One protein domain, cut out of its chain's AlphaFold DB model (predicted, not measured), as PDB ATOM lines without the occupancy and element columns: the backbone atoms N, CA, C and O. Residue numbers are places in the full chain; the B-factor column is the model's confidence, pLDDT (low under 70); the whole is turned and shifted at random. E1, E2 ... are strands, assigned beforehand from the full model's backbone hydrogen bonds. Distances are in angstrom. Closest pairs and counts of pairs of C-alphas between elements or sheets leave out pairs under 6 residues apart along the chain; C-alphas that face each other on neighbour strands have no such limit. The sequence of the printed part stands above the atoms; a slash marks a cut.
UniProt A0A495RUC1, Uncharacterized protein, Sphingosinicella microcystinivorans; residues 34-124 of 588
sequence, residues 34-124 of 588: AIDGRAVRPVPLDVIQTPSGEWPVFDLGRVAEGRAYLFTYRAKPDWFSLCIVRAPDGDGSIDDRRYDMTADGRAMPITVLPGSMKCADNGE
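AT A GLANCE: This is residues 34 to 124 of the 588 residues of an uncharacterized protein of Sphingosinicella microcystinivorans (UniProt A0A495RUC1). A strongly twisted sheet of five strands, E2, E3, E4, E5 and E9, curls over a smaller two-stranded ribbon of E6 and E8, which is folded back beside its E5 and E9 side and runs on through E7. From the start of E2 the short strand E1 comes round toward E7, and the two are only near each other, leaving the roll open there. The 91 printed residues hold no named helix and nine strands, E1 to E9 in order along the chain, and the class is all strand. The large sheet has the order E2, E3, E4, E5, E9 and is antiparallel throughout. The whole is compact, with a radius of gyration of the C-alphas of 13.6 A and spans of 42 by 30 by 23 A.

IN THESE COORDINATES: In the large sheet E2 is residues 43 to 50, 20.9 A long, and E3, the longest, is residues 53 to 63, 29.2 A. E4 is residues 66 to 72, 20.2 A, E5 residues 80 to 86, 19.5 A, and E9 residues 117 to 121, 12.9 A, ending with C-alpha 121 at (201.629, 210.335, 154.489). The short strands are E1, residues 38 to 40, 6.3 A, beginning with C-alpha 38 at (198.322, 206.748, 173.509); E6, residues 97 to 99, 6.5 A; E7, residues 101 to 103, 7.0 A; and E8, residues 110 to 112, 6.4 A.

HOW THE PARTS SIT: E2, E3, E4 and E5 form a meander, each strand the antiparallel neighbour of the one before, and each successive pair is a hairpin. N 48 and O 55 of E2 and E3 are 2.9 A apart, N 58 and O 70 of E3 and E4 2.9 A, N 69 and O 83 of E4 and E5 2.8 A, within hydrogen-bond range. E9 is antiparallel to E5 at 158 degrees, with N 84 and O 118 2.8 A apart; E2 and E9 are the edge strands. E6 and E8 are antiparallel neighbours, with N 99 and O 110 2.8 A apart. The closest C-alphas of E8 and E9, Val 112 and Lys 118, are 6.1 A apart. E6 runs on into E7 at 24 degrees, and residues 102 to 103 of E7 pair antiparallel with residues 106 to 107. E1 runs on into E2 at 53 degrees; E1 and E7 pair with no named strand.

THE WHOLE: The two C-alphas farthest apart, those of Ala 75 and Asp 91, are 43.0 A apart. The printed part has no cut, and no link is long. The mean pLDDT of the printed part is 89.6, and residues 89 to 94, in the link from E5 to E6, are under 70.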
ATOM      1  N   ALA A  34     202.039 207.494 168.266       94.94
ATOM      2  CA  ALA A  34     200.932 207.660 169.197       94.94
ATOM      3  C   ALA A  34     199.657 208.083 168.467       94.94
ATOM      4  O   ALA A  34     199.716 208.747 167.433       94.94
ATOM      5  N   ILE A  35     198.508 207.685 169.007       95.75
ATOM      6  CA  ILE A  35     197.181 208.068 168.522       95.75
ATOM      7  C   ILE A  35     196.358 208.480 169.737       95.75
ATOM      8  O   ILE A  35     196.281 207.725 170.705       95.75
ATOM      9  N   ASP A  36     195.796 209.687 169.705       94.81
ATOM     10  CA  ASP A  36     195.021 210.288 170.797       94.81
ATOM     11  C   ASP A  36     195.786 210.246 172.135       94.81
ATOM     12  O   ASP A  36     195.274 209.853 173.181       94.81
ATOM     13  N   GLY A  37     197.082 210.583 172.082       91.56
ATOM     14  CA  GLY A  37     197.985 210.590 173.240       91.56
ATOM     15  C   GLY A  37     198.449 209.209 173.721       91.56
ATOM     16  O   GLY A  37     199.324 209.124 174.582       91.56
ATOM     17  N   ARG A  38     197.929 208.115 173.154       94.44
ATOM     18  CA  ARG A  38     198.322 206.748 173.509       94.44
ATOM     19  C   ARG A  38     199.428 206.238 172.592       94.44
ATOM     20  O   ARG A  38     199.244 206.167 171.380       94.44
ATOM     21  N   ALA A  39     200.537 205.786 173.176       94.56
ATOM     22  CA  ALA A  39     201.583 205.082 172.438       94.56
ATOM     23  C   ALA A  39     201.043 203.782 171.813       94.56
ATOM     24  O   ALA A  39     200.386 202.978 172.485       94.56
ATOM     25  N   VAL A  40     201.342 203.567 170.532       94.44
ATOM     26  CA  VAL A  40     200.958 202.366 169.783       94.44
ATOM     27  C   VAL A  40     202.193 201.667 169.232       94.44
ATOM     28  O   VAL A  40     203.167 202.300 168.827       94.44
ATOM     29  N   ARG A  41     202.158 200.332 169.226       93.06
ATOM     30  CA  ARG A  41     203.240 199.499 168.700       93.06
ATOM     31  C   ARG A  41     202.788 198.856 167.387       93.06
ATOM     32  O   ARG A  41     201.805 198.119 167.421       93.06
ATOM     33  N   PRO A  42     203.504 199.068 166.269       94.19
ATOM     34  CA  PRO A  42     203.207 198.384 165.016       94.19
ATOM     35  C   PRO A  42     203.315 196.863 165.156       94.19
ATOM     36  O   PRO A  42     204.369 196.336 165.519       94.19
ATOM     37  N   VAL A  43     202.229 196.154 164.845       94.00
ATOM     38  CA  VAL A  43     202.194 194.689 164.763       94.00
ATOM     39  C   VAL A  43     202.149 194.284 163.289       94.00
ATOM     40  O   VAL A  43     201.229 194.710 162.592       94.00
ATOM     41  N   PRO A  44     203.104 193.480 162.776       94.19
ATOM     42  CA  PRO A  44     203.098 193.059 161.377       94.19
ATOM     43  C   PRO A  44     201.782 192.372 161.005       94.19
ATOM     44  O   PRO A  44     201.449 191.320 161.559       94.19
ATOM     45  N   LEU A  45     201.055 192.961 160.057       93.69
ATOM     46  CA  LEU A  45     199.744 192.496 159.623       93.69
ATOM     47  C   LEU A  45     199.830 191.740 158.303       93.69
ATOM     48  O   LEU A  45     199.295 190.642 158.219       93.69
ATOM     49  N   ASP A  46     200.483 192.302 157.288       93.31
ATOM     50  CA  ASP A  46     200.612 191.696 155.958       93.31
ATOM     51  C   ASP A  46     201.845 192.246 155.229       93.31
ATOM     52  O   ASP A  46     202.387 193.293 155.595       93.31
ATOM     53  N   VAL A  47     202.252 191.567 154.162       95.69
ATOM     54  CA  VAL A  47     203.167 192.113 153.157       95.69
ATOM     55  C   VAL A  47     202.449 192.055 151.821       95.69
ATOM     56  O   VAL A  47     202.160 190.981 151.294       95.69
ATOM     57  N   ILE A  48     202.140 193.231 151.279       95.88
ATOM     58  CA  ILE A  48     201.484 193.344 149.984       95.88
ATOM     59  C   ILE A  48     202.568 193.424 148.912       95.88
ATOM     60  O   ILE A  48     203.352 194.373 148.875       95.88
ATOM     61  N   GLN A  49     202.595 192.454 148.009       96.06
ATOM     62  CA  GLN A  49     203.396 192.516 146.795       96.06
ATOM     63  C   GLN A  49     202.576 193.122 145.658       96.06
ATOM     64  O   GLN A  49     201.449 192.706 145.382       96.06
ATOM     65  N   THR A  50     203.171 194.104 144.990       95.81
ATOM     66  CA  THR A  50     202.593 194.855 143.867       95.81
ATOM     67  C   THR A  50     203.626 194.965 142.739       95.81
ATOM     68  O   THR A  50     204.802 194.673 142.970       95.81
ATOM     69  N   PRO A  51     203.265 195.463 141.540       94.06
ATOM     70  CA  PRO A  51     204.239 195.678 140.467       94.06
ATOM     71  C   PRO A  51     205.347 196.688 140.803       94.06
ATOM     72  O   PRO A  51     206.346 196.755 140.088       94.06
ATOM     73  N   SER A  52     205.183 197.512 141.846       94.94
ATOM     74  CA  SER A  52     206.239 198.419 142.304       94.94
ATOM     75  C   SER A  52     207.146 197.819 143.369       94.94
ATOM     76  O   SER A  52     208.260 198.306 143.519       94.94
ATOM     77  N   GLY A  53     206.732 196.752 144.050       95.75
ATOM     78  CA  GLY A  53     207.527 196.084 145.074       95.75
ATOM     79  C   GLY A  53     206.697 195.700 146.292       95.75
ATOM     80  O   GLY A  53     205.482 195.495 146.203       95.75
ATOM     81  N   GLU A  54     207.379 195.593 147.428       96.81
ATOM     82  CA  GLU A  54     206.820 195.089 148.681       96.81
ATOM     83  C   GLU A  54     206.414 196.219 149.624       96.81
ATOM     84  O   GLU A  54     207.192 197.138 149.912       96.81
ATOM     85  N   TRP A  55     205.200 196.095 150.150       96.44
ATOM     86  CA  TRP A  55     204.569 197.055 151.041       96.44
ATOM     87  C   TRP A  55     204.186 196.361 152.348       96.44
ATOM     88  O   TRP A  55     203.124 195.735 152.430       96.44
ATOM     89  N   PRO A  56     205.056 196.415 153.367       95.81
ATOM     90  CA  PRO A  56     204.700 195.964 154.698       95.81
ATOM     91  C   PRO A  56     203.549 196.806 155.251       95.81
ATOM     92  O   PRO A  56     203.552 198.038 155.164       95.81
ATOM     93  N   VAL A  57     202.571 196.127 155.837       95.69
ATOM     94  CA  VAL A  57     201.448 196.746 156.538       95.69
ATOM     95  C   VAL A  57     201.455 196.275 157.976       95.69
ATOM     96  O   VAL A  57     201.603 195.083 158.254       95.69
ATOM     97  N   PHE A  58     201.262 197.213 158.892       95.44
ATOM     98  CA  PHE A  58     201.182 196.945 160.316       95.44
ATOM     99  C   PHE A  58     199.824 197.385 160.855       95.44
ATOM    100  O   PHE A  58     199.305 198.438 160.484       95.44
ATOM    101  N   ASP A  59     199.268 196.576 161.748       94.75
ATOM    102  CA  ASP A  59     198.133 196.942 162.584       94.75
ATOM    103  C   ASP A  59     198.652 197.788 163.751       94.75
ATOM    104  O   ASP A  59     199.564 197.376 164.473       94.75
ATOM    105  N   LEU A  60     198.090 198.984 163.915       94.75
ATOM    106  CA  LEU A  60     198.379 199.871 165.045       94.75
ATOM    107  C   LEU A  60     197.331 199.730 166.161       94.75
ATOM    108  O   LEU A  60     197.461 200.352 167.213       94.75
ATOM    109  N   GLY A  61     196.316 198.886 165.955       93.00
ATOM    110  CA  GLY A  61     195.288 198.572 166.933       93.00
ATOM    111  C   GLY A  61     193.994 199.365 166.752       93.00
ATOM    112  O   GLY A  61     193.834 200.192 165.849       93.00
ATOM    113  N   ARG A  62     193.028 199.056 167.624       93.00
ATOM    114  CA  ARG A  62     191.730 199.737 167.667       93.00
ATOM    115  C   ARG A  62     191.899 201.188 168.103       93.00
ATOM    116  O   ARG A  62     192.633 201.470 169.049       93.00
ATOM    117  N   VAL A  63     191.143 202.057 167.453       92.25
ATOM    118  CA  VAL A  63     190.904 203.437 167.874       92.25
ATOM    119  C   VAL A  63     189.421 203.587 168.193       92.25
ATOM    120  O   VAL A  63     188.639 202.657 167.977       92.25
ATOM    121  N   ALA A  64     189.018 204.732 168.730       89.62
ATOM    122  CA  ALA A  64     187.598 205.010 168.883       89.62
ATOM    123  C   ALA A  64     186.904 204.928 167.510       89.62
ATOM    124  O   ALA A  64     187.346 205.579 166.574       89.62
ATOM    125  N   GLU A  65     185.865 204.093 167.402       86.75
ATOM    126  CA  GLU A  65     185.053 203.892 166.186       86.75
ATOM    127  C   GLU A  65     185.845 203.439 164.947       86.75
ATOM    128  O   GLU A  65     185.463 203.714 163.810       86.75
ATOM    129  N   GLY A  66     186.970 202.742 165.129       90.38
ATOM    130  CA  GLY A  66     187.722 202.248 163.986       90.38
ATOM    131  C   GLY A  66     189.019 201.536 164.326       90.38
ATOM    132  O   GLY A  66     189.234 201.002 165.419       90.38
ATOM    133  N   ARG A  67     189.924 201.524 163.348       93.31
ATOM    134  CA  ARG A  67     191.233 200.881 163.464       93.31
ATOM    135  C   ARG A  67     192.305 201.648 162.699       93.31
ATOM    136  O   ARG A  67     192.038 202.227 161.647       93.31
ATOM    137  N   ALA A  68     193.518 201.622 163.237       95.19
ATOM    138  CA  ALA A  68     194.678 202.293 162.679       95.19
ATOM    139  C   ALA A  68     195.638 201.309 161.993       95.19
ATOM    140  O   ALA A  68     195.861 200.197 162.476       95.19
ATOM    141  N   TYR A  69     196.246 201.746 160.894       95.25
ATOM    142  CA  TYR A  69     197.204 200.984 160.098       95.25
ATOM    143  C   TYR A  69     198.416 201.838 159.737       95.25
ATOM    144  O   TYR A  69     198.300 203.041 159.509       95.25
ATOM    145  N   LEU A  70     199.569 201.190 159.613       95.19
ATOM    146  CA  LEU A  70     200.789 201.777 159.074       95.19
ATOM    147  C   LEU A  70     201.154 201.052 157.781       95.19
ATOM    148  O   LEU A  70     201.402 199.849 157.798       95.19
ATOM    149  N   PHE A  71     201.219 201.790 156.678       95.38
ATOM    150  CA  PHE A  71     201.776 201.317 155.414       95.38
ATOM    151  C   PHE A  71     203.207 201.826 155.282       95.38
ATOM    152  O   PHE A  71     203.458 203.018 155.470       95.38
ATOM    153  N   THR A  72     204.130 200.946 154.908       95.19
ATOM    154  CA  THR A  72     205.497 201.311 154.517       95.19
ATOM    155  C   THR A  72     205.819 200.727 153.145       95.19
ATOM    156  O   THR A  72     205.056 199.927 152.600       95.19
ATOM    157  N   TYR A  73     206.931 201.151 152.547       95.31
ATOM    158  CA  TYR A  73     207.355 200.679 151.232       95.31
ATOM    159  C   TYR A  73     208.841 200.331 151.259       95.31
ATOM    160  O   TYR A  73     209.678 201.199 151.495       95.31
ATOM    161  N   ARG A  74     209.196 199.060 151.020       94.69
ATOM    162  CA  ARG A  74     210.581 198.588 151.232       94.69
ATOM    163  C   ARG A  74     211.611 199.309 150.366       94.69
ATOM    164  O   ARG A  74     212.723 199.532 150.825       94.69
ATOM    165  N   ALA A  75     211.253 199.697 149.140       94.06
ATOM    166  CA  ALA A  75     212.182 200.407 148.258       94.06
ATOM    167  C   ALA A  75     212.341 201.899 148.609       94.06
ATOM    168  O   ALA A  75     213.190 202.569 148.025       94.06
ATOM    169  N   LYS A  76     211.544 202.420 149.553       93.19
ATOM    170  CA  LYS A  76     211.663 203.777 150.095       93.19
ATOM    171  C   LYS A  76     211.485 203.749 151.625       93.19
ATOM    172  O   LYS A  76     210.402 204.071 152.114       93.19
ATOM    173  N   PRO A  77     212.512 203.315 152.384       89.38
ATOM    174  CA  PRO A  77     212.403 203.063 153.827       89.38
ATOM    175  C   PRO A  77     212.045 204.288 154.676       89.38
ATOM    176  O   PRO A  77     211.550 204.135 155.787       89.38
ATOM    177  N   ASP A  78     212.297 205.491 154.165       88.38
ATOM    178  CA  ASP A  78     211.932 206.768 154.778       88.38
ATOM    179  C   ASP A  78     210.440 207.096 154.620       88.38
ATOM    180  O   ASP A  78     209.916 207.955 155.328       88.38
ATOM    181  N   TRP A  79     209.730 206.428 153.707       93.56
ATOM    182  CA  TRP A  79     208.318 206.677 153.450       93.56
ATOM    183  C   TRP A  79     207.398 205.846 154.346       93.56
ATOM    184  O   TRP A  79     207.580 204.639 154.529       93.56
ATOM    185  N   PHE A  80     206.331 206.485 154.826       93.50
ATOM    186  CA  PHE A  80     205.248 205.812 155.526       93.50
ATOM    187  C   PHE A  80     203.906 206.532 155.362       93.50
ATOM    188  O   PHE A  80     203.826 207.716 155.019       93.50
ATOM    189  N   SER A  81     202.832 205.805 155.663       94.19
ATOM    190  CA  SER A  81     201.481 206.344 155.726       94.19
ATOM    191  C   SER A  81     200.727 205.783 156.925       94.19
ATOM    192  O   SER A  81     200.556 204.571 157.045       94.19
ATOM    193  N   LEU A  82     200.275 206.676 157.804       94.94
ATOM    194  CA  LEU A  82     199.385 206.356 158.915       94.94
ATOM    195  C   LEU A  82     197.946 206.502 158.444       94.94
ATOM    196  O   LEU A  82     197.537 207.595 158.060       94.94
ATOM    197  N   CYS A  83     197.190 205.413 158.458       95.12
ATOM    198  CA  CYS A  83     195.817 205.384 157.985       95.12
ATOM    199  C   CYS A  83     194.858 205.004 159.107       95.12
ATOM    200  O   CYS A  83     195.092 204.034 159.821       95.12
ATOM    201  N   ILE A  84     193.744 205.720 159.212       95.12
ATOM    202  CA  ILE A  84     192.607 205.338 160.045       95.12
ATOM    203  C   ILE A  84     191.485 204.898 159.120       95.12
ATOM    204  O   ILE A  84     191.169 205.571 158.134       95.12
ATOM    205  N   VAL A  85     190.891 203.762 159.456       93.06
ATOM    206  CA  VAL A  85     189.652 203.294 158.853       93.06
ATOM    207  C   VAL A  85     188.577 203.361 159.920       93.06
ATOM    208  O   VAL A  85     188.696 202.696 160.951       93.06
ATOM    209  N   ARG A  86     187.559 204.192 159.688       88.94
ATOM    210  CA  ARG A  86     186.451 204.370 160.629       88.94
ATOM    211  C   ARG A  86     185.319 203.422 160.260       88.94
ATOM    212  O   ARG A  86     184.961 203.301 159.084       88.94
ATOM    213  N   ALA A  87     184.770 202.752 161.263       80.62
ATOM    214  CA  ALA A  87     183.573 201.956 161.099       80.62
ATOM    215  C   ALA A  87     182.440 202.848 160.560       80.62
ATOM    216  O   ALA A  87     182.395 204.048 160.837       80.62
ATOM    217  N   PRO A  88     181.551 202.308 159.726       72.44
ATOM    218  CA  PRO A  88     180.455 203.072 159.138       72.44
ATOM    219  C   PRO A  88     179.257 203.254 160.095       72.44
ATOM    220  O   PRO A  88     178.132 203.475 159.647       72.44
ATOM    221  N   ASP A  89     179.474 203.088 161.399       57.22
ATOM    222  CA  ASP A  89     178.434 202.858 162.397       57.22
ATOM    223  C   ASP A  89     177.660 204.157 162.675       57.22
ATOM    224  O   ASP A  89     178.158 205.062 163.336       57.22
ATOM    225  N   GLY A  90     176.432 204.247 162.160       53.19
ATOM    226  CA  GLY A  90     175.549 205.394 162.364       53.19
ATOM    227  C   GLY A  90     174.117 205.131 161.894       53.19
ATOM    228  O   GLY A  90     173.829 204.137 161.229       53.19
ATOM    229  N   ASP A  91     173.219 206.055 162.227       56.62
ATOM    230  CA  ASP A  91     171.811 206.147 161.798       56.62
ATOM    231  C   ASP A  91     171.644 206.703 160.365       56.62
ATOM    232  O   ASP A  91     170.561 207.135 159.973       56.62
ATOM    233  N   GLY A  92     172.733 206.729 159.591       56.97
ATOM    234  CA  GLY A  92     172.814 207.426 158.308       56.97
ATOM    235  C   GLY A  92     173.274 208.886 158.422       56.97
ATOM    236  O   GLY A  92     173.427 209.550 157.394       56.97
ATOM    237  N   SER A  93     173.534 209.403 159.630       64.12
ATOM    238  CA  SER A  93     174.256 210.666 159.796       64.12
ATOM    239  C   SER A  93     175.736 210.511 159.435       64.12
ATOM    240  O   SER A  93     176.367 209.483 159.681       64.12
ATOM    241  N   ILE A  94     176.292 211.546 158.805       69.12
ATOM    242  CA  ILE A  94     177.740 211.698 158.692       69.12
ATOM    243  C   ILE A  94     178.162 212.647 159.805       69.12
ATOM    244  O   ILE A  94     177.756 213.806 159.810       69.12
ATOM    245  N   ASP A  95     178.997 212.171 160.710       77.31
ATOM    246  CA  ASP A  95     179.744 212.964 161.676       77.31
ATOM    247  C   ASP A  95     181.239 212.819 161.378       77.31
ATOM    248  O   ASP A  95     181.677 211.837 160.784       77.31
ATOM    249  N   ASP A  96     182.061 213.798 161.712       80.56
ATOM    250  CA  ASP A  96     183.500 213.668 161.546       80.56
ATOM    251  C   ASP A  96     184.182 213.399 162.877       80.56
ATOM    252  O   ASP A  96     183.778 213.890 163.928       80.56
ATOM    253  N   ARG A  97     185.252 212.608 162.821       87.31
ATOM    254  CA  ARG A  97     186.078 212.338 163.987       87.31
ATOM    255  C   ARG A  97     187.517 212.707 163.709       87.31
ATOM    256  O   ARG A  97     188.133 212.175 162.781       87.31
ATOM    257  N   ARG A  98     188.058 213.599 164.531       91.50
ATOM    258  CA  ARG A  98     189.482 213.915 164.550       91.50
ATOM    259  C   ARG A  98     190.242 212.879 165.383       91.50
ATOM    260  O   ARG A  98     189.791 212.507 166.460       91.50
ATOM    261  N   TYR A  99     191.396 212.462 164.875       94.25
ATOM    262  CA  TYR A  99     192.383 211.634 165.560       94.25
ATOM    263  C   TYR A  99     193.708 212.387 165.593       94.25
ATOM    264  O   TYR A  99     194.234 212.783 164.543       94.25
ATOM    265  N   ASP A 100     194.262 212.575 166.785       94.56
ATOM    266  CA  ASP A 100     195.545 213.244 166.969       94.56
ATOM    267  C   ASP A 100     196.662 212.203 166.922       94.56
ATOM    268  O   ASP A 100     196.994 211.545 167.909       94.56
ATOM    269  N   MET A 101     197.232 212.025 165.732       94.25
ATOM    270  CA  MET A 101     198.317 211.075 165.508       94.25
ATOM    271  C   MET A 101     199.677 211.761 165.574       94.25
ATOM    272  O   MET A 101     199.842 212.886 165.092       94.25
ATOM    273  N   THR A 102     200.679 211.055 166.091       93.19
ATOM    274  CA  THR A 102     202.080 211.469 166.017       93.19
ATOM    275  C   THR A 102     202.974 210.329 165.531       93.19
ATOM    276  O   THR A 102     202.731 209.158 165.827       93.19
ATOM    277  N   ALA A 103     204.016 210.684 164.781       91.81
ATOM    278  CA  ALA A 103     205.110 209.796 164.390       91.81
ATOM    279  C   ALA A 103     206.433 210.479 164.751       91.81
ATOM    280  O   ALA A 103     206.697 211.578 164.262       91.81
ATOM    281  N   ASP A 104     207.226 209.884 165.643       89.81
ATOM    282  CA  ASP A 104     208.437 210.497 166.215       89.81
ATOM    283  C   ASP A 104     208.213 211.936 166.707       89.81
ATOM    284  O   ASP A 104     208.959 212.865 166.397       89.81
ATOM    285  N   GLY A 105     207.107 212.141 167.428       86.88
ATOM    286  CA  GLY A 105     206.707 213.446 167.961       86.88
ATOM    287  C   GLY A 105     206.166 214.437 166.922       86.88
ATOM    288  O   GLY A 105     205.614 215.469 167.299       86.88
ATOM    289  N   ARG A 106     206.245 214.141 165.617       90.62
ATOM    290  CA  ARG A 106     205.636 214.973 164.574       90.62
ATOM    291  C   ARG A 106     204.127 214.761 164.553       90.62
ATOM    292  O   ARG A 106     203.668 213.659 164.266       90.62
ATOM    293  N   ALA A 107     203.367 215.832 164.769       91.69
ATOM    294  CA  ALA A 107     201.914 215.821 164.643       91.69
ATOM    295  C   ALA A 107     201.466 215.571 163.190       91.69
ATOM    296  O   ALA A 107     201.948 216.210 162.250       91.69
ATOM    297  N   MET A 108     200.529 214.639 163.023       91.94
ATOM    298  CA  MET A 108     199.911 214.241 161.757       91.94
ATOM    299  C   MET A 108     198.399 214.013 161.948       91.94
ATOM    300  O   MET A 108     197.913 212.914 161.685       91.94
ATOM    301  N   PRO A 109     197.641 215.009 162.444       91.88
ATOM    302  CA  PRO A 109     196.232 214.816 162.760       91.88
ATOM    303  C   PRO A 109     195.415 214.519 161.506       91.88
ATOM    304  O   PRO A 109     195.685 215.071 160.434       91.88
ATOM    305  N   ILE A 110     194.388 213.683 161.655       92.00
ATOM    306  CA  ILE A 110     193.461 213.361 160.569       92.00
ATOM    307  C   ILE A 110     192.015 213.383 161.025       92.00
ATOM    308  O   ILE A 110     191.708 213.047 162.161       92.00
ATOM    309  N   THR A 111     191.128 213.744 160.105       89.62
ATOM    310  CA  THR A 111     189.684 213.832 160.359       89.62
ATOM    311  C   THR A 111     188.951 212.871 159.440       89.62
ATOM    312  O   THR A 111     188.999 213.042 158.220       89.62
ATOM    313  N   VAL A 112     188.306 211.850 159.997       88.81
ATOM    314  CA  VAL A 112     187.810 210.683 159.254       88.81
ATOM    315  C   VAL A 112     186.299 210.553 159.399       88.81
ATOM    316  O   VAL A 112     185.755 210.647 160.498       88.81
ATOM    317  N   LEU A 113     185.629 210.331 158.269       84.19
ATOM    318  CA  LEU A 113     184.186 210.112 158.196       84.19
ATOM    319  C   LEU A 113     183.842 208.626 158.404       84.19
ATOM    320  O   LEU A 113     184.712 207.782 158.160       84.19
ATOM    321  N   PRO A 114     182.606 208.269 158.792       82.19
ATOM    322  CA  PRO A 114     182.187 206.880 158.912       82.19
ATOM    323  C   PRO A 114     182.322 206.179 157.561       82.19
ATOM    324  O   PRO A 114     182.031 206.759 156.510       82.19
ATOM    325  N   GLY A 115     182.792 204.931 157.574       81.94
ATOM    326  CA  GLY A 115     182.921 204.128 156.358       81.94
ATOM    327  C   GLY A 115     183.904 204.720 155.352       81.94
ATOM    328  O   GLY A 115     183.678 204.643 154.145       81.94
ATOM    329  N   SER A 116     184.968 205.345 155.849       86.00
ATOM    330  CA  SER A 116     186.035 205.917 155.039       86.00
ATOM    331  C   SER A 116     187.404 205.461 155.540       86.00
ATOM    332  O   SER A 116     187.578 205.076 156.700       86.00
ATOM    333  N   MET A 117     188.389 205.510 154.648       92.12
ATOM    334  CA  MET A 117     189.798 205.318 154.966       92.12
ATOM    335  C   MET A 117     190.530 206.619 154.686       92.12
ATOM    336  O   MET A 117     190.479 207.153 153.579       92.12
ATOM    337  N   LYS A 118     191.258 207.118 155.676       92.62
ATOM    338  CA  LYS A 118     192.030 208.343 155.521       92.62
ATOM    339  C   LYS A 118     193.439 208.150 156.004       92.62
ATOM    340  O   LYS A 118     193.664 207.571 157.058       92.62
ATOM    341  N   CYS A 119     194.376 208.658 155.223       92.88
ATOM    342  CA  CYS A 119     195.789 208.466 155.468       92.88
ATOM    343  C   CYS A 119     196.499 209.804 155.606       92.88
ATOM    344  O   CYS A 119     196.228 210.703 154.817       92.88
ATOM    345  N   ALA A 120     197.426 209.926 156.548       92.19
ATOM    346  CA  ALA A 120     198.456 210.951 156.551       92.19
ATOM    347  C   ALA A 120     199.767 210.304 156.093       92.19
ATOM    348  O   ALA A 120     200.241 209.349 156.706       92.19
ATOM    349  N   ASP A 121     200.329 210.780 154.984       89.50
ATOM    350  CA  ASP A 121     201.629 210.335 154.489       89.50
ATOM    351  C   ASP A 121     202.682 211.437 154.591       89.50
ATOM    352  O   ASP A 121     202.375 212.626 154.672       89.50
ATOM    353  N   ASN A 122     203.948 211.026 154.614       86.12
ATOM    354  CA  ASN A 122     205.091 211.936 154.627       86.12
ATOM    355  C   ASN A 122     205.643 212.226 153.217       86.12
ATOM    356  O   ASN A 122     206.718 212.808 153.086       86.12
ATOM    357  N   GLY A 123     204.914 211.841 152.166       83.75
ATOM    358  CA  GLY A 123     205.289 212.092 150.779       83.75
ATOM    359  C   GLY A 123     204.636 211.134 149.786       83.75
ATOM    360  O   GLY A 123     203.700 210.393 150.097       83.75
ATOM    361  N   GLU A 124     205.152 211.138 148.558       86.06
ATOM    362  CA  GLU A 124     204.772 210.174 147.528       86.06
ATOM    363  C   GLU A 124     205.626 208.893 147.656       86.06
ATOM    364  O   GLU A 124     206.862 209.000 147.698       86.06
TER     365      GLU A 124